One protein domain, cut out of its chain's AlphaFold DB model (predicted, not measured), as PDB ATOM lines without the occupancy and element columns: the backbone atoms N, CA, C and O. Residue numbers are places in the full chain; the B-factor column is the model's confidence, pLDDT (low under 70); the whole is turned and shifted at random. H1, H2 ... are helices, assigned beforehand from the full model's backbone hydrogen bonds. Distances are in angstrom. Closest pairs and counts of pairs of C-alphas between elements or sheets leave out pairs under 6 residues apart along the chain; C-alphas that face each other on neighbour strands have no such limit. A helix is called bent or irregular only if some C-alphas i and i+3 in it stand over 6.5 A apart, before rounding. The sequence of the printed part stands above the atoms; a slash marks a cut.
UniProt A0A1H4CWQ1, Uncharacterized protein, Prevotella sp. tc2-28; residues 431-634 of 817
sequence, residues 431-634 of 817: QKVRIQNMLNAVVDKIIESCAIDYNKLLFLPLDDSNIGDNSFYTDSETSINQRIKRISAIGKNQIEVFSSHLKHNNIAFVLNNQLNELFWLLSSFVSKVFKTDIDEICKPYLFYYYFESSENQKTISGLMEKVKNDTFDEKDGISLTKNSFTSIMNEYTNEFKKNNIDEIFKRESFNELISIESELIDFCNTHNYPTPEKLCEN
ATOM      1  N   GLN A 431     217.564 164.188 167.853       75.69
ATOM      2  CA  GLN A 431     218.043 165.561 167.647       75.69
ATOM      3  C   GLN A 431     217.435 166.542 168.664       75.69
ATOM      4  O   GLN A 431     218.136 167.442 169.125       75.69
ATOM      5  N   LYS A 432     216.193 166.313 169.119       81.06
ATOM      6  CA  LYS A 432     215.613 167.028 170.274       81.06
ATOM      7  C   LYS A 432     216.450 166.860 171.542       81.06
ATOM      8  O   LYS A 432     216.729 167.852 172.208       81.06
ATOM      9  N   VAL A 433     216.898 165.638 171.845       80.44
ATOM     10  CA  VAL A 433     217.768 165.360 173.005       80.44
ATOM     11  C   VAL A 433     219.151 166.014 172.849       80.44
ATOM     12  O   VAL A 433     219.635 166.630 173.797       80.44
ATOM     13  N   ARG A 434     219.766 165.972 171.656       79.75
ATOM     14  CA  ARG A 434     221.041 166.672 171.378       79.75
ATOM     15  C   ARG A 434     220.924 168.180 171.631       79.75
ATOM     16  O   ARG A 434     221.765 168.746 172.322       79.75
ATOM     17  N   ILE A 435     219.854 168.813 171.147       79.25
ATOM     18  CA  ILE A 435     219.623 170.258 171.312       79.25
ATOM     19  C   ILE A 435     219.223 170.618 172.754       79.25
ATOM     20  O   ILE A 435     219.634 171.663 173.250       79.25
ATOM     21  N   GLN A 436     218.507 169.744 173.471       83.31
ATOM     22  CA  GLN A 436     218.296 169.872 174.920       83.31
ATOM     23  C   GLN A 436     219.632 169.917 175.680       83.31
ATOM     24  O   GLN A 436     219.809 170.773 176.546       83.31
ATOM     25  N   ASN A 437     220.576 169.029 175.356       78.81
ATOM     26  CA  ASN A 437     221.879 168.991 176.023       78.81
ATOM     27  C   ASN A 437     222.705 170.252 175.712       78.81
ATOM     28  O   ASN A 437     223.309 170.821 176.619       78.81
ATOM     29  N   MET A 438     222.665 170.729 174.461       80.06
ATOM     30  CA  MET A 438     223.276 172.004 174.057       80.06
ATOM     31  C   MET A 438     222.685 173.194 174.813       80.06
ATOM     32  O   MET A 438     223.430 174.036 175.308       80.06
ATOM     33  N   LEU A 439     221.355 173.262 174.929       85.31
ATOM     34  CA  LEU A 439     220.678 174.320 175.676       85.31
ATOM     35  C   LEU A 439     221.079 174.304 177.153       85.31
ATOM     36  O   LEU A 439     221.395 175.358 177.695       85.31
ATOM     37  N   ASN A 440     221.097 173.128 177.786       80.75
ATOM     38  CA  ASN A 440     221.507 172.992 179.180       80.75
ATOM     39  C   ASN A 440     222.926 173.530 179.386       80.75
ATOM     40  O   ASN A 440     223.097 174.459 180.167       80.75
ATOM     41  N   ALA A 441     223.901 173.033 178.621       80.31
ATOM     42  CA  ALA A 441     225.307 173.392 178.795       80.31
ATOM     43  C   ALA A 441     225.597 174.885 178.511       80.31
ATOM     44  O   ALA A 441     226.448 175.490 179.160       80.31
ATOM     45  N   VAL A 442     224.853 175.529 177.598       83.94
ATOM     46  CA  VAL A 442     224.948 176.991 177.393       83.94
ATOM     47  C   VAL A 442     224.325 177.770 178.559       83.94
ATOM     48  O   VAL A 442     224.899 178.768 178.992       83.94
ATOM     49  N   VAL A 443     223.193 177.317 179.108       83.56
ATOM     50  CA  VAL A 443     222.571 177.926 180.301       83.56
ATOM     51  C   VAL A 443     223.467 177.774 181.531       83.56
ATOM     52  O   VAL A 443     223.657 178.740 182.267       83.56
ATOM     53  N   ASP A 444     224.070 176.601 181.724       81.56
ATOM     54  CA  ASP A 444     225.047 176.361 182.787       81.56
ATOM     55  C   ASP A 444     226.276 177.265 182.630       81.56
ATOM     56  O   ASP A 444     226.713 177.866 183.612       81.56
ATOM     57  N   LYS A 445     226.765 177.487 181.399       85.44
ATOM     58  CA  LYS A 445     227.887 178.410 181.164       85.44
ATOM     59  C   LYS A 445     227.548 179.879 181.449       85.44
ATOM     60  O   LYS A 445     228.404 180.607 181.954       85.44
ATOM     61  N   ILE A 446     226.314 180.317 181.176       84.69
ATOM     62  CA  ILE A 446     225.829 181.653 181.572       84.69
ATOM     63  C   ILE A 446     225.882 181.798 183.103       84.69
ATOM     64  O   ILE A 446     226.419 182.781 183.613       84.69
ATOM     65  N   ILE A 447     225.377 180.803 183.837       83.19
ATOM     66  CA  ILE A 447     225.331 180.820 185.309       83.19
ATOM     67  C   ILE A 447     226.736 180.751 185.913       83.19
ATOM     68  O   ILE A 447     227.014 181.479 186.862       83.19
ATOM     69  N   GLU A 448     227.636 179.941 185.348       83.50
ATOM     70  CA  GLU A 448     229.044 179.876 185.755       83.50
ATOM     71  C   GLU A 448     229.717 181.256 185.659       83.50
ATOM     72  O   GLU A 448     230.428 181.652 186.581       83.50
ATOM     73  N   SER A 449     229.449 182.020 184.590       84.00
ATOM     74  CA  SER A 449     229.987 183.377 184.426       84.00
ATOM     75  C   SER A 449     229.481 184.331 185.515       84.00
ATOM     76  O   SER A 449     230.282 184.996 186.172       84.00
ATOM     77  N   CYS A 450     228.168 184.350 185.773       83.31
ATOM     78  CA  CYS A 450     227.582 185.169 186.842       83.31
ATOM     79  C   CYS A 450     228.071 184.742 188.240       83.31
ATOM     80  O   CYS A 450     228.317 185.592 189.094       83.31
ATOM     81  N   ALA A 451     228.270 183.439 188.476       82.19
ATOM     82  CA  ALA A 451     228.817 182.913 189.727       82.19
ATOM     83  C   ALA A 451     230.280 183.331 189.943       82.19
ATOM     84  O   ALA A 451     230.649 183.721 191.051       82.19
ATOM     85  N   ILE A 452     231.101 183.306 188.888       84.06
ATOM     86  CA  ILE A 452     232.485 183.797 188.918       84.06
ATOM     87  C   ILE A 452     232.518 185.275 189.324       84.06
ATOM     88  O   ILE A 452     233.246 185.638 190.249       84.06
ATOM     89  N   ASP A 453     231.712 186.130 188.693       83.69
ATOM     90  CA  ASP A 453     231.753 187.571 188.964       83.69
ATOM     91  C   ASP A 453     231.047 187.961 190.282       83.69
ATOM     92  O   ASP A 453     231.474 188.907 190.950       83.69
ATOM     93  N   TYR A 454     230.061 187.180 190.740       86.06
ATOM     94  CA  TYR A 454     229.543 187.229 192.115       86.06
ATOM     95  C   TYR A 454     230.643 186.928 193.143       86.06
ATOM     96  O   TYR A 454     230.886 187.713 194.064       86.06
ATOM     97  N   ASN A 455     231.350 185.809 192.962       88.31
ATOM     98  CA  ASN A 455     232.393 185.374 193.882       88.31
ATOM     99  C   ASN A 455     233.600 186.323 193.883       88.31
ATOM    100  O   ASN A 455     234.187 186.514 194.945       88.31
ATOM    101  N   LYS A 456     233.958 186.953 192.755       88.19
ATOM    102  CA  LYS A 456     234.995 188.004 192.718       88.19
ATOM    103  C   LYS A 456     234.648 189.162 193.643       88.19
ATOM    104  O   LYS A 456     235.436 189.503 194.520       88.19
ATOM    105  N   LEU A 457     233.454 189.732 193.485       85.75
ATOM    106  CA  LEU A 457     233.025 190.900 194.257       85.75
ATOM    107  C   LEU A 457     232.989 190.627 195.771       85.75
ATOM    108  O   LEU A 457     233.301 191.523 196.553       85.75
ATOM    109  N   LEU A 458     232.681 189.396 196.198       86.94
ATOM    110  CA  LEU A 458     232.678 189.031 197.621       86.94
ATOM    111  C   LEU A 458     234.042 188.574 198.162       86.94
ATOM    112  O   LEU A 458     234.414 188.985 199.259       86.94
ATOM    113  N   PHE A 459     234.776 187.725 197.437       88.44
ATOM    114  CA  PHE A 459     235.916 186.965 197.976       88.44
ATOM    115  C   PHE A 459     237.306 187.457 197.534       88.44
ATOM    116  O   PHE A 459     238.294 186.867 197.966       88.44
ATOM    117  N   LEU A 460     237.409 188.547 196.760       83.88
ATOM    118  CA  LEU A 460     238.691 189.154 196.351       83.88
ATOM    119  C   LEU A 460     239.736 189.315 197.488       83.88
ATOM    120  O   LEU A 460     240.900 189.016 197.239       83.88
ATOM    121  N   PRO A 461     239.393 189.698 198.742       82.56
ATOM    122  CA  PRO A 461     240.385 189.822 199.824       82.56
ATOM    123  C   PRO A 461     240.985 188.496 200.326       82.56
ATOM    124  O   PRO A 461     241.807 188.518 201.241       82.56
ATOM    125  N   LEU A 462     240.536 187.351 199.801       78.12
ATOM    126  CA  LEU A 462     241.010 186.008 200.158       78.12
ATOM    127  C   LEU A 462     241.883 185.371 199.063       78.12
ATOM    128  O   LEU A 462     242.323 184.227 199.223       78.12
ATOM    129  N   ASP A 463     242.094 186.079 197.953       76.06
ATOM    130  CA  ASP A 463     242.857 185.611 196.801       76.06
ATOM    131  C   ASP A 463     244.287 186.176 196.814       76.06
ATOM    132  O   ASP A 463     244.516 187.348 196.527       76.06
ATOM    133  N   ASP A 464     245.267 185.326 197.136       65.56
ATOM    134  CA  ASP A 464     246.693 185.676 197.028       65.56
ATOM    135  C   ASP A 464     247.235 185.535 195.587       65.56
ATOM    136  O   ASP A 464     248.431 185.746 195.352       65.56
ATOM    137  N   SER A 465     246.426 185.074 194.624       58.62
ATOM    138  CA  SER A 465     246.918 184.736 193.289       58.62
ATOM    139  C   SER A 465     247.063 185.982 192.410       58.62
ATOM    140  O   SER A 465     246.117 186.592 191.928       58.62
ATOM    141  N   ASN A 466     248.318 186.349 192.150       48.88
ATOM    142  CA  ASN A 466     248.706 187.463 191.275       48.88
ATOM    143  C   ASN A 466     248.522 187.127 189.768       48.88
ATOM    144  O   ASN A 466     249.332 187.520 188.925       48.88
ATOM    145  N   ILE A 467     247.528 186.294 189.431       47.34
ATOM    146  CA  ILE A 467     247.365 185.612 188.139       47.34
ATOM    147  C   ILE A 467     245.873 185.563 187.789       47.34
ATOM    148  O   ILE A 467     245.067 185.117 188.593       47.34
ATOM    149  N   GLY A 468     245.507 185.971 186.571       52.53
ATOM    150  CA  GLY A 468     244.115 186.032 186.100       52.53
ATOM    151  C   GLY A 468     243.459 184.682 185.775       52.53
ATOM    152  O   GLY A 468     242.884 184.540 184.697       52.53
ATOM    153  N   ASP A 469     243.551 183.696 186.669       66.56
ATOM    154  CA  ASP A 469     242.776 182.455 186.591       66.56
ATOM    155  C   ASP A 469     241.459 182.600 187.375       66.56
ATOM    156  O   ASP A 469     241.446 182.863 188.573       66.56
ATOM    157  N   ASN A 470     240.325 182.393 186.701       77.88
ATOM    158  CA  ASN A 470     239.008 182.463 187.337       77.88
ATOM    159  C   ASN A 470     238.681 181.227 188.204       77.88
ATOM    160  O   ASN A 470     237.641 181.226 188.866       77.88
ATOM    161  N   SER A 471     239.512 180.175 188.211       78.81
ATOM    162  CA  SER A 471     239.206 178.892 188.864       78.81
ATOM    163  C   SER A 471     238.800 179.032 190.340       78.81
ATOM    164  O   SER A 471     237.784 178.451 190.740       78.81
ATOM    165  N   PHE A 472     239.500 179.865 191.123       82.19
ATOM    166  CA  PHE A 472     239.211 180.156 192.540       82.19
ATOM    167  C   PHE A 472     237.800 180.727 192.778       82.19
ATOM    168  O   PHE A 472     237.209 180.515 193.841       82.19
ATOM    169  N   TYR A 473     237.229 181.391 191.771       84.12
ATOM    170  CA  TYR A 473     235.918 182.041 191.815       84.12
ATOM    171  C   TYR A 473     234.775 181.173 191.265       84.12
ATOM    172  O   TYR A 473     233.618 181.570 191.349       84.12
ATOM    173  N   THR A 474     235.047 179.973 190.743       83.19
ATOM    174  CA  THR A 474     233.980 179.045 190.321       83.19
ATOM    175  C   THR A 474     233.196 178.492 191.517       83.19
ATOM    176  O   THR A 474     233.727 178.361 192.621       83.19
ATOM    177  N   ASP A 475     231.948 178.082 191.297       77.56
ATOM    178  CA  ASP A 475     231.133 177.345 192.281       77.56
ATOM    179  C   ASP A 475     231.369 175.822 192.244       77.56
ATOM    180  O   ASP A 475     230.529 175.026 192.655       77.56
ATOM    181  N   SER A 476     232.546 175.400 191.772       77.06
ATOM    182  CA  SER A 476     232.978 174.005 191.868       77.06
ATOM    183  C   SER A 476     233.237 173.602 193.326       77.06
ATOM    184  O   SER A 476     233.690 174.410 194.142       77.06
ATOM    185  N   GLU A 477     233.012 172.328 193.664       73.69
ATOM    186  CA  GLU A 477     233.281 171.806 195.013       73.69
ATOM    187  C   GLU A 477     234.747 172.023 195.431       73.69
ATOM    188  O   GLU A 477     235.031 172.316 196.594       73.69
ATOM    189  N   THR A 478     235.690 171.930 194.491       74.75
ATOM    190  CA  THR A 478     237.113 172.181 194.752       74.75
ATOM    191  C   THR A 478     237.364 173.635 195.148       74.75
ATOM    192  O   THR A 478     238.041 173.867 196.152       74.75
ATOM    193  N   SER A 479     236.791 174.606 194.435       79.25
ATOM    194  CA  SER A 479     236.977 176.035 194.717       79.25
ATOM    195  C   SER A 479     236.196 176.512 195.942       79.25
ATOM    196  O   SER A 479     236.739 177.267 196.746       79.25
ATOM    197  N   ILE A 480     234.990 175.987 196.185       76.56
ATOM    198  CA  ILE A 480     234.258 176.179 197.451       76.56
ATOM    199  C   ILE A 480     235.115 175.693 198.634       76.56
ATOM    200  O   ILE A 480     235.307 176.423 199.609       76.56
ATOM    201  N   ASN A 481     235.716 174.501 198.534       79.69
ATOM    202  CA  ASN A 481     236.616 173.979 199.566       79.69
ATOM    203  C   ASN A 481     237.933 174.771 199.695       79.69
ATOM    204  O   ASN A 481     238.492 174.833 200.791       79.69
ATOM    205  N   GLN A 482     238.440 175.394 198.625       84.31
ATOM    206  CA  GLN A 482     239.577 176.323 198.711       84.31
ATOM    207  C   GLN A 482     239.194 177.603 199.461       84.31
ATOM    208  O   GLN A 482     239.898 177.975 200.400       84.31
ATOM    209  N   ARG A 483     238.066 178.239 199.111       86.25
ATOM    210  CA  ARG A 483     237.556 179.446 199.786       86.25
ATOM    211  C   ARG A 483     237.310 179.188 201.280       86.25
ATOM    212  O   ARG A 483     237.816 179.941 202.108       86.25
ATOM    213  N   ILE A 484     236.683 178.062 201.642       85.38
ATOM    214  CA  ILE A 484     236.524 177.622 203.046       85.38
ATOM    215  C   ILE A 484     237.883 177.500 203.758       85.38
ATOM    216  O   ILE A 484     238.049 178.033 204.853       85.38
ATOM    217  N   LYS A 485     238.881 176.856 203.134       85.88
ATOM    218  CA  LYS A 485     240.233 176.733 203.711       85.88
ATOM    219  C   LYS A 485     240.934 178.079 203.898       85.88
ATOM    220  O   LYS A 485     241.720 178.193 204.832       85.88
ATOM    221  N   ARG A 486     240.672 179.084 203.051       86.25
ATOM    222  CA  ARG A 486     241.181 180.449 203.272       86.25
ATOM    223  C   ARG A 486     240.524 181.093 204.489       86.25
ATOM    224  O   ARG A 486     241.235 181.620 205.336       86.25
ATOM    225  N   ILE A 487     239.200 180.987 204.617       86.50
ATOM    226  CA  ILE A 487     238.439 181.577 205.732       86.50
ATOM    227  C   ILE A 487     238.852 180.972 207.085       86.50
ATOM    228  O   ILE A 487     239.062 181.721 208.032       86.50
ATOM    229  N   SER A 488     239.087 179.659 207.168       83.94
ATOM    230  CA  SER A 488     239.621 179.016 208.385       83.94
ATOM    231  C   SER A 488     241.126 179.227 208.631       83.94
ATOM    232  O   SER A 488     241.656 178.717 209.619       83.94
ATOM    233  N   ALA A 489     241.843 179.934 207.749       82.00
ATOM    234  CA  ALA A 489     243.281 180.199 207.880       82.00
ATOM    235  C   ALA A 489     243.623 181.672 208.175       82.00
ATOM    236  O   ALA A 489     244.751 181.960 208.578       82.00
ATOM    237  N   ILE A 490     242.682 182.602 207.985       77.94
ATOM    238  CA  ILE A 490     242.891 184.033 208.242       77.94
ATOM    239  C   ILE A 490     242.782 184.380 209.734       77.94
ATOM    240  O   ILE A 490     241.935 183.869 210.465       77.94
ATOM    241  N   GLY A 491     243.651 185.281 210.202       72.94
ATOM    242  CA  GLY A 491     243.638 185.766 211.585       72.94
ATOM    243  C   GLY A 491     242.493 186.746 211.872       72.94
ATOM    244  O   GLY A 491     241.866 187.274 210.955       72.94
ATOM    245  N   LYS A 492     242.252 187.076 213.152       70.31
ATOM    246  CA  LYS A 492     241.188 188.027 213.552       70.31
ATOM    247  C   LYS A 492     241.249 189.366 212.804       70.31
ATOM    248  O   LYS A 492     240.261 189.793 212.221       70.31
ATOM    249  N   ASN A 493     242.429 189.971 212.712       68.19
ATOM    250  CA  ASN A 493     242.610 191.239 212.002       68.19
ATOM    251  C   ASN A 493     242.300 191.129 210.489       68.19
ATOM    252  O   ASN A 493     242.079 192.142 209.835       68.19
ATOM    253  N   GLN A 494     242.293 189.920 209.916       75.31
ATOM    254  CA  GLN A 494     241.952 189.665 208.513       75.31
ATOM    255  C   GLN A 494     240.461 189.341 208.318       75.31
ATOM    256  O   GLN A 494     239.902 189.774 207.313       75.31
ATOM    257  N   ILE A 495     239.778 188.675 209.268       80.94
ATOM    258  CA  ILE A 495     238.304 188.540 209.200       80.94
ATOM    259  C   ILE A 495     237.617 189.907 209.373       80.94
ATOM    260  O   ILE A 495     236.602 190.164 208.735       80.94
ATOM    261  N   GLU A 496     238.215 190.828 210.137       80.31
ATOM    262  CA  GLU A 496     237.778 192.231 210.245       80.31
ATOM    263  C   GLU A 496     237.913 192.991 208.906       80.31
ATOM    264  O   GLU A 496     236.984 193.694 208.493       80.31
ATOM    265  N   VAL A 497     239.020 192.803 208.175       83.19
ATOM    266  CA  VAL A 497     239.216 193.368 206.822       83.19
ATOM    267  C   VAL A 497     238.240 192.753 205.813       83.19
ATOM    268  O   VAL A 497     237.628 193.480 205.030       83.19
ATOM    269  N   PHE A 498     238.031 191.436 205.859       86.00
ATOM    270  CA  PHE A 498     237.072 190.741 204.999       86.00
ATOM    271  C   PHE A 498     235.624 191.191 205.272       86.00
ATOM    272  O   PHE A 498     234.903 191.537 204.338       86.00
ATOM    273  N   SER A 499     235.222 191.297 206.542       85.00
ATOM    274  CA  SER A 499     233.927 191.866 206.946       85.00
ATOM    275  C   SER A 499     233.767 193.307 206.444       85.00
ATOM    276  O   SER A 499     232.734 193.650 205.870       85.00
ATOM    277  N   SER A 500     234.813 194.134 206.551       83.75
ATOM    278  CA  SER A 500     234.814 195.513 206.033       83.75
ATOM    279  C   SER A 500     234.622 195.571 204.510       83.75
ATOM    280  O   SER A 500     233.874 196.415 204.015       83.75
ATOM    281  N   HIS A 501     235.227 194.646 203.756       86.31
ATOM    282  CA  HIS A 501     235.020 194.509 202.308       86.31
ATOM    283  C   HIS A 501     233.582 194.091 201.966       86.31
ATOM    284  O   HIS A 501     232.963 194.695 201.089       86.31
ATOM    285  N   LEU A 502     233.009 193.123 202.691       84.38
ATOM    286  CA  LEU A 502     231.600 192.727 202.539       84.38
ATOM    287  C   LEU A 502     230.634 193.873 202.894       84.38
ATOM    288  O   LEU A 502     229.594 194.027 202.251       84.38
ATOM    289  N   LYS A 503     230.990 194.702 203.885       80.69
ATOM    290  CA  LYS A 503     230.235 195.889 204.317       80.69
ATOM    291  C   LYS A 503     230.261 197.003 203.270       80.69
ATOM    292  O   LYS A 503     229.248 197.668 203.080       80.69
ATOM    293  N   HIS A 504     231.388 197.173 202.574       77.56
ATOM    294  CA  HIS A 504     231.542 198.131 201.477       77.56
ATOM    295  C   HIS A 504     230.793 197.699 200.207       77.56
ATOM    296  O   HIS A 504     230.031 198.484 199.654       77.56
ATOM    297  N   ASN A 505     230.969 196.447 199.768       72.38
ATOM    298  CA  ASN A 505     230.352 195.944 198.532       72.38
ATOM    299  C   ASN A 505     228.851 195.637 198.690       72.38
ATOM    300  O   ASN A 505     228.118 195.684 197.707       72.38
ATOM    301  N   ASN A 506     228.399 195.355 199.921       77.62
ATOM    302  CA  ASN A 506     227.035 194.969 200.297       77.62
ATOM    303  C   ASN A 506     226.541 193.692 199.582       77.62
ATOM    304  O   ASN A 506     226.166 193.702 198.412       77.62
ATOM    305  N   ILE A 507     226.461 192.586 200.330       73.88
ATOM    306  CA  ILE A 507     226.100 191.248 199.818       73.88
ATOM    307  C   ILE A 507     224.789 191.256 199.004       73.88
ATOM    308  O   ILE A 507     224.725 190.610 197.958       73.88
ATOM    309  N   ALA A 508     223.766 192.016 199.417       67.81
ATOM    310  CA  ALA A 508     222.516 192.124 198.654       67.81
ATOM    311  C   ALA A 508     222.653 192.948 197.370       67.81
ATOM    312  O   ALA A 508     221.972 192.650 196.392       67.81
ATOM    313  N   PHE A 509     223.515 193.969 197.349       63.84
ATOM    314  CA  PHE A 509     223.778 194.745 196.137       63.84
ATOM    315  C   PHE A 509     224.537 193.900 195.107       63.84
ATOM    316  O   PHE A 509     224.109 193.820 193.957       63.84
ATOM    317  N   VAL A 510     225.585 193.188 195.539       70.38
ATOM    318  CA  VAL A 510     226.338 192.239 194.699       70.38
ATOM    319  C   VAL A 510     225.424 191.140 194.147       70.38
ATOM    320  O   VAL A 510     225.445 190.882 192.942       70.38
ATOM    321  N   LEU A 511     224.580 190.535 194.993       73.50
ATOM    322  CA  LEU A 511     223.614 189.521 194.561       73.50
ATOM    323  C   LEU A 511     222.614 190.092 193.546       73.50
ATOM    324  O   LEU A 511     222.452 189.527 192.470       73.50
ATOM    325  N   ASN A 512     221.985 191.230 193.853       66.94
ATOM    326  CA  ASN A 512     221.038 191.899 192.961       66.94
ATOM    327  C   ASN A 512     221.670 192.230 191.599       66.94
ATOM    328  O   ASN A 512     221.061 191.975 190.564       66.94
ATOM    329  N   ASN A 513     222.900 192.749 191.564       68.19
ATOM    330  CA  ASN A 513     223.562 193.080 190.303       68.19
ATOM    331  C   ASN A 513     223.760 191.833 189.421       68.19
ATOM    332  O   ASN A 513     223.377 191.840 188.254       68.19
ATOM    333  N   GLN A 514     224.264 190.739 189.998       79.62
ATOM    334  CA  GLN A 514     224.502 189.488 189.266       79.62
ATOM    335  C   GLN A 514     223.206 188.754 188.879       79.62
ATOM    336  O   GLN A 514     223.151 188.113 187.832       79.62
ATOM    337  N   LEU A 515     222.133 188.903 189.663       72.06
ATOM    338  CA  LEU A 515     220.790 188.461 189.276       72.06
ATOM    339  C   LEU A 515     220.280 189.208 188.035       72.06
ATOM    340  O   LEU A 515     219.746 188.579 187.125       72.06
ATOM    341  N   ASN A 516     220.454 190.532 187.969       67.19
ATOM    342  CA  ASN A 516     220.004 191.321 186.818       67.19
ATOM    343  C   ASN A 516     220.778 190.969 185.537       67.19
ATOM    344  O   ASN A 516     220.147 190.799 184.494       67.19
ATOM    345  N   GLU A 517     222.101 190.790 185.618       74.00
ATOM    346  CA  GLU A 517     222.908 190.324 184.479       74.00
ATOM    347  C   GLU A 517     222.509 188.907 184.037       74.00
ATOM    348  O   GLU A 517     222.317 188.668 182.845       74.00
ATOM    349  N   LEU A 518     222.271 187.984 184.979       81.25
ATOM    350  CA  LEU A 518     221.768 186.644 184.668       81.25
ATOM    351  C   LEU A 518     220.408 186.694 183.949       81.25
ATOM    352  O   LEU A 518     220.237 186.059 182.907       81.25
ATOM    353  N   PHE A 519     219.442 187.464 184.459       73.75
ATOM    354  CA  PHE A 519     218.131 187.600 183.813       73.75
ATOM    355  C   PHE A 519     218.229 188.290 182.442       73.75
ATOM    356  O   PHE A 519     217.484 187.922 181.532       73.75
ATOM    357  N   TRP A 520     219.153 189.240 182.257       71.62
ATOM    358  CA  TRP A 520     219.410 189.865 180.958       71.62
ATOM    359  C   TRP A 520     220.032 188.881 179.955       71.62
ATOM    360  O   TRP A 520     219.521 188.757 178.838       71.62
ATOM    361  N   LEU A 521     221.056 188.120 180.352       74.62
ATOM    362  CA  LEU A 521     221.695 187.099 179.511       74.62
ATOM    363  C   LEU A 521     220.709 185.996 179.108       74.62
ATOM    364  O   LEU A 521     220.640 185.639 177.931       74.62
ATOM    365  N   LEU A 522     219.894 185.499 180.045       79.25
ATOM    366  CA  LEU A 522     218.857 184.502 179.756       79.25
ATOM    367  C   LEU A 522     217.725 185.075 178.881       79.25
ATOM    368  O   LEU A 522     217.236 184.386 177.987       79.25
ATOM    369  N   SER A 523     217.355 186.347 179.057       71.88
ATOM    370  CA  SER A 523     216.405 187.045 178.174       71.88
ATOM    371  C   SER A 523     216.937 187.206 176.750       71.88
ATOM    372  O   SER A 523     216.208 186.961 175.785       71.88
ATOM    373  N   SER A 524     218.203 187.602 176.614       73.75
ATOM    374  CA  SER A 524     218.914 187.705 175.337       73.75
ATOM    375  C   SER A 524     218.959 186.342 174.637       73.75
ATOM    376  O   SER A 524     218.554 186.220 173.479       73.75
ATOM    377  N   PHE A 525     219.329 185.294 175.380       82.50
ATOM    378  CA  PHE A 525     219.354 183.904 174.929       82.50
ATOM    379  C   PHE A 525     217.996 183.435 174.388       82.50
ATOM    380  O   PHE A 525     217.920 182.977 173.249       82.50
ATOM    381  N   VAL A 526     216.907 183.591 175.150       77.69
ATOM    382  CA  VAL A 526     215.569 183.140 174.719       77.69
ATOM    383  C   VAL A 526     215.096 183.889 173.478       77.69
ATOM    384  O   VAL A 526     214.659 183.257 172.514       77.69
ATOM    385  N   SER A 527     215.217 185.219 173.474       71.75
ATOM    386  CA  SER A 527     214.786 186.050 172.346       71.75
ATOM    387  C   SER A 527     215.532 185.681 171.056       71.75
ATOM    388  O   SER A 527     214.914 185.516 170.002       71.75
ATOM    389  N   LYS A 528     216.848 185.447 171.155       76.38
ATOM    390  CA  LYS A 528     217.723 185.028 170.052       76.38
ATOM    391  C   LYS A 528     217.401 183.618 169.537       76.38
ATOM    392  O   LYS A 528     217.247 183.429 168.331       76.38
ATOM    393  N   VAL A 529     217.288 182.642 170.441       79.56
ATOM    394  CA  VAL A 529     217.187 181.210 170.108       79.56
ATOM    395  C   VAL A 529     215.770 180.795 169.704       79.56
ATOM    396  O   VAL A 529     215.602 180.049 168.739       79.56
ATOM    397  N   PHE A 530     214.744 181.281 170.409       76.69
ATOM    398  CA  PHE A 530     213.352 180.850 170.214       76.69
ATOM    399  C   PHE A 530     212.478 181.849 169.453       76.69
ATOM    400  O   PHE A 530     211.424 181.450 168.951       76.69
ATOM    401  N   LYS A 531     212.926 183.107 169.307       68.75
ATOM    402  CA  LYS A 531     212.234 184.178 168.558       68.75
ATOM    403  C   LYS A 531     210.809 184.432 169.071       68.75
ATOM    404  O   LYS A 531     209.889 184.704 168.305       68.75
ATOM    405  N   THR A 532     210.656 184.319 170.387       59.78
ATOM    406  CA  THR A 532     209.433 184.527 171.166       59.78
ATOM    407  C   THR A 532     209.550 185.765 172.055       59.78
ATOM    408  O   THR A 532     210.654 186.176 172.423       59.78
ATOM    409  N   ASP A 533     208.407 186.352 172.417       49.06
ATOM    410  CA  ASP A 533     208.361 187.494 173.332       49.06
ATOM    411  C   ASP A 533     208.838 187.126 174.748       49.06
ATOM    412  O   ASP A 533     208.568 186.047 175.282       49.06
ATOM    413  N   ILE A 534     209.568 188.062 175.352       50.78
ATOM    414  CA  ILE A 534     210.418 187.856 176.536       50.78
ATOM    415  C   ILE A 534     209.616 187.522 177.814       50.78
ATOM    416  O   ILE A 534     210.093 186.775 178.677       50.78
ATOM    417  N   ASP A 535     208.393 188.048 177.930       45.53
ATOM    418  CA  ASP A 535     207.593 188.060 179.164       45.53
ATOM    419  C   ASP A 535     207.178 186.677 179.696       45.53
ATOM    420  O   ASP A 535     207.053 186.484 180.911       45.53
ATOM    421  N   GLU A 536     206.962 185.690 178.820       43.84
ATOM    422  CA  GLU A 536     206.443 184.378 179.234       43.84
ATOM    423  C   GLU A 536     207.531 183.383 179.671       43.84
ATOM    424  O   GLU A 536     207.172 182.327 180.192       43.84
ATOM    425  N   ILE A 537     208.833 183.669 179.524       44.75
ATOM    426  CA  ILE A 537     209.888 182.651 179.741       44.75
ATOM    427  C   ILE A 537     210.890 183.022 180.849       44.75
ATOM    428  O   ILE A 537     211.163 182.175 181.695       44.75
ATOM    429  N   CYS A 538     211.401 184.259 180.912       47.00
ATOM    430  CA  CYS A 538     212.552 184.579 181.787       47.00
ATOM    431  C   CYS A 538     212.190 184.990 183.227       47.00
ATOM    432  O   CYS A 538     213.009 184.843 184.133       47.00
ATOM    433  N   LYS A 539     210.940 185.415 183.460       53.84
ATOM    434  CA  LYS A 539     210.200 185.178 184.718       53.84
ATOM    435  C   LYS A 539     210.963 185.383 186.078       53.84
ATOM    436  O   LYS A 539     211.053 184.435 186.852       53.84
ATOM    437  N   PRO A 540     211.430 186.591 186.467       49.44
ATOM    438  CA  PRO A 540     212.309 186.746 187.650       49.44
ATOM    439  C   PRO A 540     211.712 186.511 189.052       49.44
ATOM    440  O   PRO A 540     212.373 185.903 189.883       49.44
ATOM    441  N   TYR A 541     210.476 186.930 189.352       49.09
ATOM    442  CA  TYR A 541     209.739 186.573 190.591       49.09
ATOM    443  C   TYR A 541     209.778 185.072 190.958       49.09
ATOM    444  O   TYR A 541     209.490 184.742 192.098       49.09
ATOM    445  N   LEU A 542     210.058 184.149 190.026       45.91
ATOM    446  CA  LEU A 542     210.126 182.713 190.318       45.91
ATOM    447  C   LEU A 542     211.325 182.428 191.217       45.91
ATOM    448  O   LEU A 542     211.207 181.726 192.218       45.91
ATOM    449  N   PHE A 543     212.446 183.082 190.899       52.59
ATOM    450  CA  PHE A 543     213.571 183.176 191.806       52.59
ATOM    451  C   PHE A 543     213.143 183.813 193.133       52.59
ATOM    452  O   PHE A 543     213.465 183.251 194.164       52.59
ATOM    453  N   TYR A 544     212.354 184.896 193.151       52.25
ATOM    454  CA  TYR A 544     211.890 185.487 194.420       52.25
ATOM    455  C   TYR A 544     210.957 184.578 195.231       52.25
ATOM    456  O   TYR A 544     211.106 184.515 196.441       52.25
ATOM    457  N   TYR A 545     210.065 183.813 194.603       47.16
ATOM    458  CA  TYR A 545     209.174 182.870 195.282       47.16
ATOM    459  C   TYR A 545     209.956 181.725 195.942       47.16
ATOM    460  O   TYR A 545     209.731 181.403 197.113       47.16
ATOM    461  N   TYR A 546     210.922 181.149 195.219       50.25
ATOM    462  CA  TYR A 546     211.848 180.166 195.780       50.25
ATOM    463  C   TYR A 546     212.766 180.802 196.838       50.25
ATOM    464  O   TYR A 546     212.905 180.273 197.935       50.25
ATOM    465  N   PHE A 547     213.326 181.984 196.582       57.47
ATOM    466  CA  PHE A 547     214.258 182.655 197.484       57.47
ATOM    467  C   PHE A 547     213.582 183.095 198.792       57.47
ATOM    468  O   PHE A 547     214.055 182.701 199.851       57.47
ATOM    469  N   GLU A 548     212.445 183.800 198.766       48.09
ATOM    470  CA  GLU A 548     211.692 184.200 199.972       48.09
ATOM    471  C   GLU A 548     211.225 183.012 200.830       48.09
ATOM    472  O   GLU A 548     211.074 183.152 202.046       48.09
ATOM    473  N   SER A 549     211.010 181.835 200.230       46.06
ATOM    474  CA  SER A 549     210.673 180.613 200.972       46.06
ATOM    475  C   SER A 549     211.904 179.810 201.434       46.06
ATOM    476  O   SER A 549     211.821 179.099 202.445       46.06
ATOM    477  N   SER A 550     213.052 179.975 200.767       59.28
ATOM    478  CA  SER A 550     214.298 179.238 201.012       59.28
ATOM    479  C   SER A 550     214.917 179.444 202.402       59.28
ATOM    480  O   SER A 550     214.581 180.347 203.178       59.28
ATOM    481  N   GLU A 551     215.879 178.580 202.719       64.56
ATOM    482  CA  GLU A 551     216.829 178.789 203.812       64.56
ATOM    483  C   GLU A 551     217.894 179.841 203.428       64.56
ATOM    484  O   GLU A 551     218.268 180.662 204.262       64.56
ATOM    485  N   ASN A 552     218.263 179.924 202.142       66.19
ATOM    486  CA  ASN A 552     219.278 180.839 201.603       66.19
ATOM    487  C   ASN A 552     218.975 182.322 201.896       66.19
ATOM    488  O   ASN A 552     219.864 183.065 202.312       66.19
ATOM    489  N   GLN A 553     217.725 182.773 201.721       71.00
ATOM    490  CA  GLN A 553     217.328 184.170 201.977       71.00
ATOM    491  C   GLN A 553     217.410 184.534 203.464       71.00
ATOM    492  O   GLN A 553     217.880 185.623 203.806       71.00
ATOM    493  N   LYS A 554     217.042 183.606 204.354       72.88
ATOM    494  CA  LYS A 554     217.191 183.765 205.810       72.88
ATOM    495  C   LYS A 554     218.668 183.823 206.193       72.88
ATOM    496  O   LYS A 554     219.064 184.700 206.960       72.88
ATOM    497  N   THR A 555     219.486 182.944 205.614       77.31
ATOM    498  CA  THR A 555     220.934 182.916 205.839       77.31
ATOM    499  C   THR A 555     221.600 184.206 205.364       77.31
ATOM    500  O   THR A 555     222.286 184.844 206.156       77.31
ATOM    501  N   ILE A 556     221.353 184.658 204.132       78.62
ATOM    502  CA  ILE A 556     221.930 185.904 203.597       78.62
ATOM    503  C   ILE A 556     221.469 187.126 204.401       78.62
ATOM    504  O   ILE A 556     222.300 187.969 204.737       78.62
ATOM    505  N   SER A 557     220.193 187.196 204.793       77.19
ATOM    506  CA  SER A 557     219.686 188.289 205.636       77.19
ATOM    507  C   SER A 557     220.379 188.332 207.004       77.19
ATOM    508  O   SER A 557     220.807 189.400 207.442       77.19
ATOM    509  N   GLY A 558     220.567 187.175 207.651       82.06
ATOM    510  CA  GLY A 558     221.298 187.073 208.919       82.06
ATOM    511  C   GLY A 558     222.789 187.406 208.789       82.06
ATOM    512  O   GLY A 558     223.343 188.101 209.640       82.06
ATOM    513  N   LEU A 559     223.439 186.977 207.701       84.00
ATOM    514  CA  LEU A 559     224.830 187.335 207.397       84.00
ATOM    515  C   LEU A 559     224.983 188.849 207.190       84.00
ATOM    516  O   LEU A 559     225.903 189.453 207.737       84.00
ATOM    517  N   MET A 560     224.056 189.484 206.467       80.62
ATOM    518  CA  MET A 560     224.036 190.938 206.280       80.62
ATOM    519  C   MET A 560     223.821 191.703 207.586       80.62
ATOM    520  O   MET A 560     224.489 192.713 207.810       80.62
ATOM    521  N   GLU A 561     222.929 191.237 208.465       82.94
ATOM    522  CA  GLU A 561     222.742 191.843 209.787       82.94
ATOM    523  C   GLU A 561     224.030 191.765 210.623       82.94
ATOM    524  O   GLU A 561     224.430 192.761 211.229       82.94
ATOM    525  N   LYS A 562     224.742 190.633 210.585       85.81
ATOM    526  CA  LYS A 562     226.036 190.481 211.265       85.81
ATOM    527  C   LYS A 562     227.148 191.359 210.690       85.81
ATOM    528  O   LYS A 562     227.880 191.970 211.463       85.81
ATOM    529  N   VAL A 563     227.266 191.477 209.364       85.75
ATOM    530  CA  VAL A 563     228.220 192.405 208.715       85.75
ATOM    531  C   VAL A 563     227.887 193.861 209.071       85.75
ATOM    532  O   VAL A 563     228.775 194.665 209.352       85.75
ATOM    533  N   LYS A 564     226.599 194.216 209.122       82.56
ATOM    534  CA  LYS A 564     226.148 195.557 209.520       82.56
ATOM    535  C   LYS A 564     226.487 195.871 210.980       82.56
ATOM    536  O   LYS A 564     226.965 196.973 211.252       82.56
ATOM    537  N   ASN A 565     226.268 194.911 211.875       85.62
ATOM    538  CA  ASN A 565     226.453 195.038 213.324       85.62
ATOM    539  C   ASN A 565     227.885 194.707 213.804       85.62
ATOM    540  O   ASN A 565     228.119 194.691 215.009       85.62
ATOM    541  N   ASP A 566     228.823 194.436 212.887       83.81
ATOM    542  CA  ASP A 566     230.225 194.077 213.164       83.81
ATOM    543  C   ASP A 566     230.397 192.817 214.047       83.81
ATOM    544  O   ASP A 566     231.320 192.708 214.853       83.81
ATOM    545  N   THR A 567     229.506 191.832 213.869       87.50
ATOM    546  CA  THR A 567     229.482 190.542 214.594       87.50
ATOM    547  C   THR A 567     229.702 189.312 213.699       87.50
ATOM    548  O   THR A 567     229.441 188.183 214.117       87.50
ATOM    549  N   PHE A 568     230.174 189.519 212.468       88.81
ATOM    550  CA  PHE A 568     230.479 188.475 211.483       88.81
ATOM    551  C   PHE A 568     231.751 187.684 211.854       88.81
ATOM    552  O   PHE A 568     232.792 188.291 212.111       88.81
ATOM    553  N   ASP A 569     231.681 186.347 211.868       87.94
ATOM    554  CA  ASP A 569     232.805 185.465 212.232       87.94
ATOM    555  C   ASP A 569     233.252 184.483 211.117       87.94
ATOM    556  O   ASP A 569     232.780 184.511 209.980       87.94
ATOM    557  N   GLU A 570     234.208 183.603 211.436       87.19
ATOM    558  CA  GLU A 570     234.706 182.550 210.535       87.19
ATOM    559  C   GLU A 570     233.582 181.639 210.005       87.19
ATOM    560  O   GLU A 570     233.557 181.283 208.825       87.19
ATOM    561  N   LYS A 571     232.620 181.268 210.860       88.00
ATOM    562  CA  LYS A 571     231.504 180.380 210.505       88.00
ATOM    563  C   LYS A 571     230.527 181.089 209.584       88.00
ATOM    564  O   LYS A 571     229.967 180.446 208.699       88.00
ATOM    565  N   ASP A 572     230.348 182.394 209.766       88.88
ATOM    566  CA  ASP A 572     229.567 183.236 208.862       88.88
ATOM    567  C   ASP A 572     230.224 183.336 207.481       88.88
ATOM    568  O   ASP A 572     229.544 183.161 206.469       88.88
ATOM    569  N   GLY A 573     231.551 183.480 207.426       85.12
ATOM    570  CA  GLY A 573     232.319 183.369 206.184       85.12
ATOM    571  C   GLY A 573     232.135 182.012 205.492       85.12
ATOM    572  O   GLY A 573     231.787 181.958 204.313       85.12
ATOM    573  N   ILE A 574     232.282 180.908 206.231       85.94
ATOM    574  CA  ILE A 574     232.061 179.544 205.717       85.94
ATOM    575  C   ILE A 574     230.607 179.348 205.249       85.94
ATOM    576  O   ILE A 574     230.367 178.655 204.260       85.94
ATOM    577  N   SER A 575     229.636 179.950 205.940       84.38
ATOM    578  CA  SER A 575     228.220 179.919 205.562       84.38
ATOM    579  C   SER A 575     227.976 180.670 204.251       84.38
ATOM    580  O   SER A 575     227.348 180.120 203.345       84.38
ATOM    581  N   LEU A 576     228.553 181.868 204.098       84.00
ATOM    582  CA  LEU A 576     228.502 182.658 202.864       84.00
ATOM    583  C   LEU A 576     229.113 181.892 201.680       84.00
ATOM    584  O   LEU A 576     228.510 181.830 200.617       84.00
ATOM    585  N   THR A 577     230.265 181.238 201.865       83.69
ATOM    586  CA  THR A 577     230.904 180.424 200.813       83.69
ATOM    587  C   THR A 577     230.092 179.185 200.416       83.69
ATOM    588  O   THR A 577     230.190 178.742 199.272       83.69
ATOM    589  N   LYS A 578     229.290 178.618 201.327       79.31
ATOM    590  CA  LYS A 578     228.396 177.481 201.033       79.31
ATOM    591  C   LYS A 578     227.087 177.901 200.363       79.31
ATOM    592  O   LYS A 578     226.549 177.133 199.573       79.31
ATOM    593  N   ASN A 579     226.597 179.108 200.642       78.50
ATOM    594  CA  ASN A 579     225.443 179.710 199.967       78.50
ATOM    595  C   ASN A 579     225.887 180.301 198.617       78.50
ATOM    596  O   ASN A 579     225.884 181.511 198.410       78.50
ATOM    597  N   SER A 580     226.339 179.420 197.724       79.56
ATOM    598  CA  SER A 580     226.925 179.770 196.427       79.56
ATOM    599  C   SER A 580     225.882 180.365 195.464       79.56
ATOM    600  O   SER A 580     224.690 180.078 195.588       79.56
ATOM    601  N   PHE A 581     226.307 181.140 194.461       80.44
ATOM    602  CA  PHE A 581     225.393 181.722 193.466       80.44
ATOM    603  C   PHE A 581     224.639 180.639 192.682       80.44
ATOM    604  O   PHE A 581     223.417 180.704 192.546       80.44
ATOM    605  N   THR A 582     225.329 179.578 192.254       76.88
ATOM    606  CA  THR A 582     224.696 178.412 191.617       76.88
ATOM    607  C   THR A 582     223.709 177.714 192.560       76.88
ATOM    608  O   THR A 582     222.620 177.337 192.131       76.88
ATOM    609  N   SER A 583     224.026 177.595 193.856       75.00
ATOM    610  CA  SER A 583     223.111 177.028 194.861       75.00
ATOM    611  C   SER A 583     221.873 177.902 195.101       75.00
ATOM    612  O   SER A 583     220.791 177.375 195.355       75.00
ATOM    613  N   ILE A 584     222.021 179.226 195.015       75.81
ATOM    614  CA  ILE A 584     220.933 180.209 195.116       75.81
ATOM    615  C   ILE A 584     220.024 180.141 193.878       75.81
ATOM    616  O   ILE A 584     218.805 180.210 194.016       75.81
ATOM    617  N   MET A 585     220.596 179.951 192.683       75.62
ATOM    618  CA  MET A 585     219.852 179.922 191.418       75.62
ATOM    619  C   MET A 585     219.294 178.550 191.015       75.62
ATOM    620  O   MET A 585     218.477 178.487 190.099       75.62
ATOM    621  N   ASN A 586     219.695 177.460 191.673       73.31
ATOM    622  CA  ASN A 586     219.435 176.078 191.248       73.31
ATOM    623  C   ASN A 586     217.967 175.781 190.863       73.31
ATOM    624  O   ASN A 586     217.704 175.262 189.777       73.31
ATOM    625  N   GLU A 587     216.999 176.128 191.718       70.88
ATOM    626  CA  GLU A 587     215.576 175.832 191.470       70.88
ATOM    627  C   GLU A 587     215.043 176.596 190.248       70.88
ATOM    628  O   GLU A 587     214.510 175.981 189.322       70.88
ATOM    629  N   TYR A 588     215.302 177.909 190.178       73.81
ATOM    630  CA  TYR A 588     214.997 178.754 189.015       73.81
ATOM    631  C   TYR A 588     215.689 178.264 187.728       73.81
ATOM    632  O   TYR A 588     215.097 178.295 186.650       73.81
ATOM    633  N   THR A 589     216.928 177.781 187.817       73.00
ATOM    634  CA  THR A 589     217.700 177.290 186.668       73.00
ATOM    635  C   THR A 589     217.077 176.042 186.053       73.00
ATOM    636  O   THR A 589     216.900 175.968 184.836       73.00
ATOM    637  N   ASN A 590     216.725 175.049 186.869       71.94
ATOM    638  CA  ASN A 590     216.196 173.778 186.365       71.94
ATOM    639  C   ASN A 590     214.755 173.928 185.832       71.94
ATOM    640  O   ASN A 590     214.358 173.282 184.856       71.94
ATOM    641  N   GLU A 591     213.992 174.844 186.424       71.88
ATOM    642  CA  GLU A 591     212.773 175.458 185.893       71.88
ATOM    643  C   GLU A 591     212.990 176.125 184.522       71.88
ATOM    644  O   GLU A 591     212.278 175.812 183.563       71.88
ATOM    645  N   PHE A 592     213.958 177.033 184.396       76.94
ATOM    646  CA  PHE A 592     214.215 177.759 183.153       76.94
ATOM    647  C   PHE A 592     214.603 176.790 182.028       76.94
ATOM    648  O   PHE A 592     214.031 176.843 180.932       76.94
ATOM    649  N   LYS A 593     215.497 175.835 182.325       79.62
ATOM    650  CA  LYS A 593     215.852 174.729 181.424       79.62
ATOM    651  C   LYS A 593     214.602 173.973 180.972       79.62
ATOM    652  O   LYS A 593     214.434 173.787 179.769       79.62
ATOM    653  N   LYS A 594     213.667 173.618 181.876       75.62
ATOM    654  CA  LYS A 594     212.383 173.001 181.476       75.62
ATOM    655  C   LYS A 594     211.672 173.820 180.415       75.62
ATOM    656  O   LYS A 594     211.325 173.249 179.385       75.62
ATOM    657  N   ASN A 595     211.329 175.072 180.734       73.56
ATOM    658  CA  ASN A 595     210.366 175.846 179.941       73.56
ATOM    659  C   ASN A 595     210.818 175.866 178.468       73.56
ATOM    660  O   ASN A 595     210.015 175.632 177.570       73.56
ATOM    661  N   ASN A 596     212.129 176.003 178.247       77.25
ATOM    662  CA  ASN A 596     212.760 175.991 176.932       77.25
ATOM    663  C   ASN A 596     212.937 174.578 176.318       77.25
ATOM    664  O   ASN A 596     212.776 174.417 175.109       77.25
ATOM    665  N   ILE A 597     213.207 173.529 177.110       76.75
ATOM    666  CA  ILE A 597     213.197 172.130 176.627       76.75
ATOM    667  C   ILE A 597     211.811 171.749 176.103       76.75
ATOM    668  O   ILE A 597     211.692 171.169 175.024       76.75
ATOM    669  N   ASP A 598     210.745 172.101 176.817       77.88
ATOM    670  CA  ASP A 598     209.394 171.740 176.395       77.88
ATOM    671  C   ASP A 598     208.967 172.534 175.128       77.88
ATOM    672  O   ASP A 598     208.132 172.043 174.370       77.88
ATOM    673  N   GLU A 599     209.606 173.673 174.800       77.62
ATOM    674  CA  GLU A 599     209.523 174.322 173.470       77.62
ATOM    675  C   GLU A 599     210.302 173.585 172.365       77.62
ATOM    676  O   GLU A 599     209.821 173.501 171.232       77.62
ATOM    677  N   ILE A 600     211.473 173.008 172.663       79.69
ATOM    678  CA  ILE A 600     212.220 172.143 171.724       79.69
ATOM    679  C   ILE A 600     211.389 170.894 171.385       79.69
ATOM    680  O   ILE A 600     211.296 170.485 170.224       79.69
ATOM    681  N   PHE A 601     210.733 170.291 172.379       78.75
ATOM    682  CA  PHE A 601     209.971 169.059 172.176       78.75
ATOM    683  C   PHE A 601     208.650 169.252 171.417       78.75
ATOM    684  O   PHE A 601     208.224 168.310 170.741       78.75
ATOM    685  N   LYS A 602     208.063 170.460 171.419       81.50
ATOM    686  CA  LYS A 602     206.910 170.830 170.568       81.50
ATOM    687  C   LYS A 602     207.220 170.851 169.068       81.50
ATOM    688  O   LYS A 602     206.294 170.776 168.269       81.50
ATOM    689  N   ARG A 603     208.490 170.966 168.667       75.94
ATOM    690  CA  ARG A 603     208.873 171.092 167.250       75.94
ATOM    691  C   ARG A 603     208.631 169.785 166.498       75.94
ATOM    692  O   ARG A 603     209.159 168.740 166.879       75.94
ATOM    693  N   GLU A 604     207.836 169.819 165.433       70.50
ATOM    694  CA  GLU A 604     207.548 168.629 164.611       70.50
ATOM    695  C   GLU A 604     208.457 168.522 163.380       70.50
ATOM    696  O   GLU A 604     208.550 167.460 162.764       70.50
ATOM    697  N   SER A 605     209.165 169.600 163.031       62.44
ATOM    698  CA  SER A 605     210.106 169.620 161.916       62.44
ATOM    699  C   SER A 605     211.562 169.638 162.394       62.44
ATOM    700  O   SER A 605     211.893 170.200 163.435       62.44
ATOM    701  N   PHE A 606     212.473 169.088 161.586       62.38
ATOM    702  CA  PHE A 606     213.922 169.100 161.848       62.38
ATOM    703  C   PHE A 606     214.554 170.509 161.742       62.38
ATOM    704  O   PHE A 606     215.756 170.692 161.873       62.38
ATOM    705  N   ASN A 607     213.745 171.541 161.520       58.38
ATOM    706  CA  ASN A 607     214.189 172.791 160.901       58.38
ATOM    707  C   ASN A 607     214.080 173.967 161.843       58.38
ATOM    708  O   ASN A 607     214.960 174.814 161.911       58.38
ATOM    709  N   GLU A 608     213.009 173.944 162.623       66.50
ATOM    710  CA  GLU A 608     212.941 174.631 163.898       66.50
ATOM    711  C   GLU A 608     214.107 174.152 164.779       66.50
ATOM    712  O   GLU A 608     214.769 174.974 165.397       66.50
ATOM    713  N   LEU A 609     214.445 172.853 164.733       68.94
ATOM    714  CA  LEU A 609     215.626 172.289 165.393       68.94
ATOM    715  C   LEU A 609     216.955 172.828 164.822       68.94
ATOM    716  O   LEU A 609     217.739 173.372 165.593       68.94
ATOM    717  N   ILE A 610     217.194 172.773 163.501       63.16
ATOM    718  CA  ILE A 610     218.396 173.389 162.884       63.16
ATOM    719  C   ILE A 610     218.482 174.895 163.192       63.16
ATOM    720  O   ILE A 610     219.569 175.402 163.464       63.16
ATOM    721  N   SER A 611     217.361 175.624 163.169       65.69
ATOM    722  CA  SER A 611     217.359 177.056 163.482       65.69
ATOM    723  C   SER A 611     217.739 177.306 164.941       65.69
ATOM    724  O   SER A 611     218.572 178.173 165.182       65.69
ATOM    725  N   ILE A 612     217.210 176.525 165.889       74.81
ATOM    726  CA  ILE A 612     217.600 176.588 167.305       74.81
ATOM    727  C   ILE A 612     219.098 176.270 167.463       74.81
ATOM    728  O   ILE A 612     219.811 177.042 168.096       74.81
ATOM    729  N   GLU A 613     219.609 175.203 166.837       73.31
ATOM    730  CA  GLU A 613     221.039 174.840 166.874       73.31
ATOM    731  C   GLU A 613     221.941 175.961 166.319       73.31
ATOM    732  O   GLU A 613     222.968 176.293 166.915       73.31
ATOM    733  N   SER A 614     221.536 176.602 165.219       65.56
ATOM    734  CA  SER A 614     222.274 177.717 164.618       65.56
ATOM    735  C   SER A 614     222.290 178.967 165.506       65.56
ATOM    736  O   SER A 614     223.334 179.604 165.633       65.56
ATOM    737  N   GLU A 615     221.162 179.333 166.121       78.06
ATOM    738  CA  GLU A 615     221.079 180.513 166.996       78.06
ATOM    739  C   GLU A 615     221.785 180.271 168.346       78.06
ATOM    740  O   GLU A 615     222.381 181.201 168.890       78.06
ATOM    741  N   LEU A 616     221.810 179.027 168.853       76.62
ATOM    742  CA  LEU A 616     222.629 178.620 170.009       76.62
ATOM    743  C   LEU A 616     224.127 178.830 169.741       76.62
ATOM    744  O   LEU A 616     224.845 179.376 170.582       76.62
ATOM    745  N   ILE A 617     224.605 178.421 168.560       70.00
ATOM    746  CA  ILE A 617     225.996 178.633 168.135       70.00
ATOM    747  C   ILE A 617     226.297 180.134 168.005       70.00
ATOM    748  O   ILE A 617     227.329 180.594 168.495       70.00
ATOM    749  N   ASP A 618     225.403 180.906 167.382       68.62
ATOM    750  CA  ASP A 618     225.580 182.350 167.177       68.62
ATOM    751  C   ASP A 618     225.590 183.141 168.497       68.62
ATOM    752  O   ASP A 618     226.436 184.017 168.697       68.62
ATOM    753  N   PHE A 619     224.728 182.767 169.449       77.81
ATOM    754  CA  PHE A 619     224.742 183.304 170.810       77.81
ATOM    755  C   PHE A 619     226.089 183.054 171.508       77.81
ATOM    756  O   PHE A 619     226.649 183.980 172.094       77.81
ATOM    757  N   CYS A 620     226.647 181.841 171.407       72.19
ATOM    758  CA  CYS A 620     227.944 181.518 172.014       72.19
ATOM    759  C   CYS A 620     229.090 182.324 171.391       72.19
ATOM    760  O   CYS A 620     229.903 182.881 172.126       72.19
ATOM    761  N   ASN A 621     229.120 182.456 170.057       67.88
ATOM    762  CA  ASN A 621     230.111 183.294 169.368       67.88
ATOM    763  C   ASN A 621     230.018 184.762 169.824       67.88
ATOM    764  O   ASN A 621     231.042 185.392 170.068       67.88
ATOM    765  N   THR A 622     228.798 185.291 169.976       69.31
ATOM    766  CA  THR A 622     228.544 186.686 170.385       69.31
ATOM    767  C   THR A 622     229.068 186.995 171.793       69.31
ATOM    768  O   THR A 622     229.561 188.093 172.034       69.31
ATOM    769  N   HIS A 623     229.014 186.024 172.709       70.94
ATOM    770  CA  HIS A 623     229.468 186.170 174.101       70.94
ATOM    771  C   HIS A 623     230.869 185.568 174.356       70.94
ATOM    772  O   HIS A 623     231.291 185.449 175.502       70.94
ATOM    773  N   ASN A 624     231.610 185.200 173.300       72.56
ATOM    774  CA  ASN A 624     232.926 184.537 173.363       72.56
ATOM    775  C   ASN A 624     232.956 183.221 174.180       72.56
ATOM    776  O   ASN A 624     233.997 182.827 174.711       72.56
ATOM    777  N   TYR A 625     231.829 182.513 174.265       75.62
ATOM    778  CA  TYR A 625     231.744 181.208 174.922       75.62
ATOM    779  C   TYR A 625     232.272 180.080 174.013       75.62
ATOM    780  O   TYR A 625     232.256 180.208 172.783       75.62
ATOM    781  N   PRO A 626     232.711 178.936 174.578       71.88
ATOM    782  CA  PRO A 626     232.945 177.721 173.800       71.88
ATOM    783  C   PRO A 626     231.693 177.311 173.008       71.88
ATOM    784  O   PRO A 626     230.570 177.621 173.399       71.88
ATOM    785  N   THR A 627     231.871 176.592 171.896       68.88
ATOM    786  CA  THR A 627     230.731 176.096 171.109       68.88
ATOM    787  C   THR A 627     229.857 175.146 171.939       68.88
ATOM    788  O   THR A 627     230.410 174.387 172.738       68.88
ATOM    789  N   PRO A 628     228.523 175.103 171.728       71.00
ATOM    790  CA  PRO A 628     227.625 174.237 172.500       71.00
ATOM    791  C   PRO A 628     228.064 172.768 172.517       71.00
ATOM    792  O   PRO A 628     228.039 172.128 173.559       71.00
ATOM    793  N   GLU A 629     228.558 172.263 171.381       67.12
ATOM    794  CA  GLU A 629     229.110 170.908 171.246       67.12
ATOM    795  C   GLU A 629     230.277 170.659 172.216       67.12
ATOM    796  O   GLU A 629     230.284 169.650 172.913       67.12
ATOM    797  N   LYS A 630     231.210 171.615 172.333       69.12
ATOM    798  CA  LYS A 630     232.359 171.534 173.246       69.12
ATOM    799  C   LYS A 630     231.965 171.730 174.715       69.12
ATOM    800  O   LYS A 630     232.694 171.279 175.592       69.12
ATOM    801  N   LEU A 631     230.847 172.399 175.006       67.81
ATOM    802  CA  LEU A 631     230.305 172.468 176.368       67.81
ATOM    803  C   LEU A 631     229.717 171.104 176.772       67.81
ATOM    804  O   LEU A 631     230.108 170.562 177.804       67.81
ATOM    805  N   CYS A 632     228.897 170.490 175.908       62.25
ATOM    806  CA  CYS A 632     228.287 169.172 176.141       62.25
ATOM    807  C   CYS A 632     229.284 168.024 176.382       62.25
ATOM    808  O   CYS A 632     228.903 167.024 176.981       62.25
ATOM    809  N   GLU A 633     230.536 168.142 175.936       58.44
ATOM    810  CA  GLU A 633     231.592 167.153 176.210       58.44
ATOM    811  C   GLU A 633     231.980 167.061 177.705       58.44
ATOM    812  O   GLU A 633     232.666 166.113 178.086       58.44
ATOM    813  N   ASN A 634     231.535 167.999 178.557       46.22
ATOM    814  CA  ASN A 634     231.911 168.073 179.980       46.22
ATOM    815  C   ASN A 634     230.756 167.788 180.966       46.22
ATOM    816  O   ASN A 634     231.029 167.418 182.106       46.22
TER     817      ASN A 634
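Overview. This is residues 431 to 634 of the 817 residues of an uncharacterized protein of Prevotella sp. tc2-28 (UniProt A0A1H4CWQ1). Three long helices, H1, H4 and H8, lie side by side as a triangle along the long axis of an elongated body. H9 packs over one end of H1 and H4 with little H10 next to it, the shorter helices H2, H3, H6 and H7 gather at the other end, and H5 packs on H8. The printed part has 204 residues with ten named helices, H1 to H10 in chain order, and no named strand; the class is all helix. The whole is compact, with a radius of gyration of the C-alphas of 18.9 A and spans of 63 by 36 by 22 A.

Along the chain. H1, residues 431 to 462, begins at C-alpha 431 (218.043, 165.561, 167.647) and measures 44.7 A. It is irregular, with C-alphas 458 and 461 8.1 A apart, and has a kink of 49 degrees near residue 456. H2 is residues 477 to 487 and H3 residues 492 to 505. H4, residues 507 to 530, measures 33.9 A and begins at C-alpha 507 (226.100, 191.248, 199.818). H5 is residues 541 to 549, H6 residues 551 to 564 and H7 residues 570 to 578. H8, residues 581 to 601, measures 29.2 A; it is irregular, with C-alphas 584 and 587 7.8 A apart, and has a kink of 48 degrees near residue 588. H9, residues 606 to 622, measures 24.4 A. H10, residues 628 to 632, ends at C-alpha 632 (228.287, 169.172, 176.141).

Arrangement. H1 is the hub, touching six helices, and forms a bundle, a group of helices packed together, with H4, H8 and H9. It touches H4 with residues 443 to 458 alone, at a shallow tilt of 22 degrees, opposite ways; their closest C-alphas, of Cys 450 and Gln 514, are 5.8 A apart. It touches H8 at a shallow tilt of 18 degrees, opposite ways, closest at the C-alphas of Ala 451 and Phe 581, 5.2 A. H9 touches H4 closest at the C-alphas of Val 529 and Glu 615, 5.0 A. H10 touches H1 closest at the C-alphas of Met 438 and Pro 628, 5.1 A. H5 touches H8 closest at the C-alphas of Phe 543 and Tyr 588, 5.4 A. H2 touches H7 closest at the C-alphas of Ile 484 and Ile 574, 5.5 A. H6 and H7 form a helical hairpin, and H3 touches H6 closest at the C-alphas of Lys 503 and Val 563, 6.0 A. Every O i to N i+4 pair is within hydrogen-bond range in H2, H4, H5, H6, H7, H9 and H10; in H1 it is 26 of 28, in H3 9 of 10 and in H8 15 of 17.

Size, cuts and confidence. The C-alphas farthest apart, of Asn 493 and Ser 605, are 63.5 A apart. The printed part has no cut, and the link from H1 to H2 is long, with 14 residues. The mean pLDDT of the printed part is 74.2; 52 residues are under 70, among them 531 to 552.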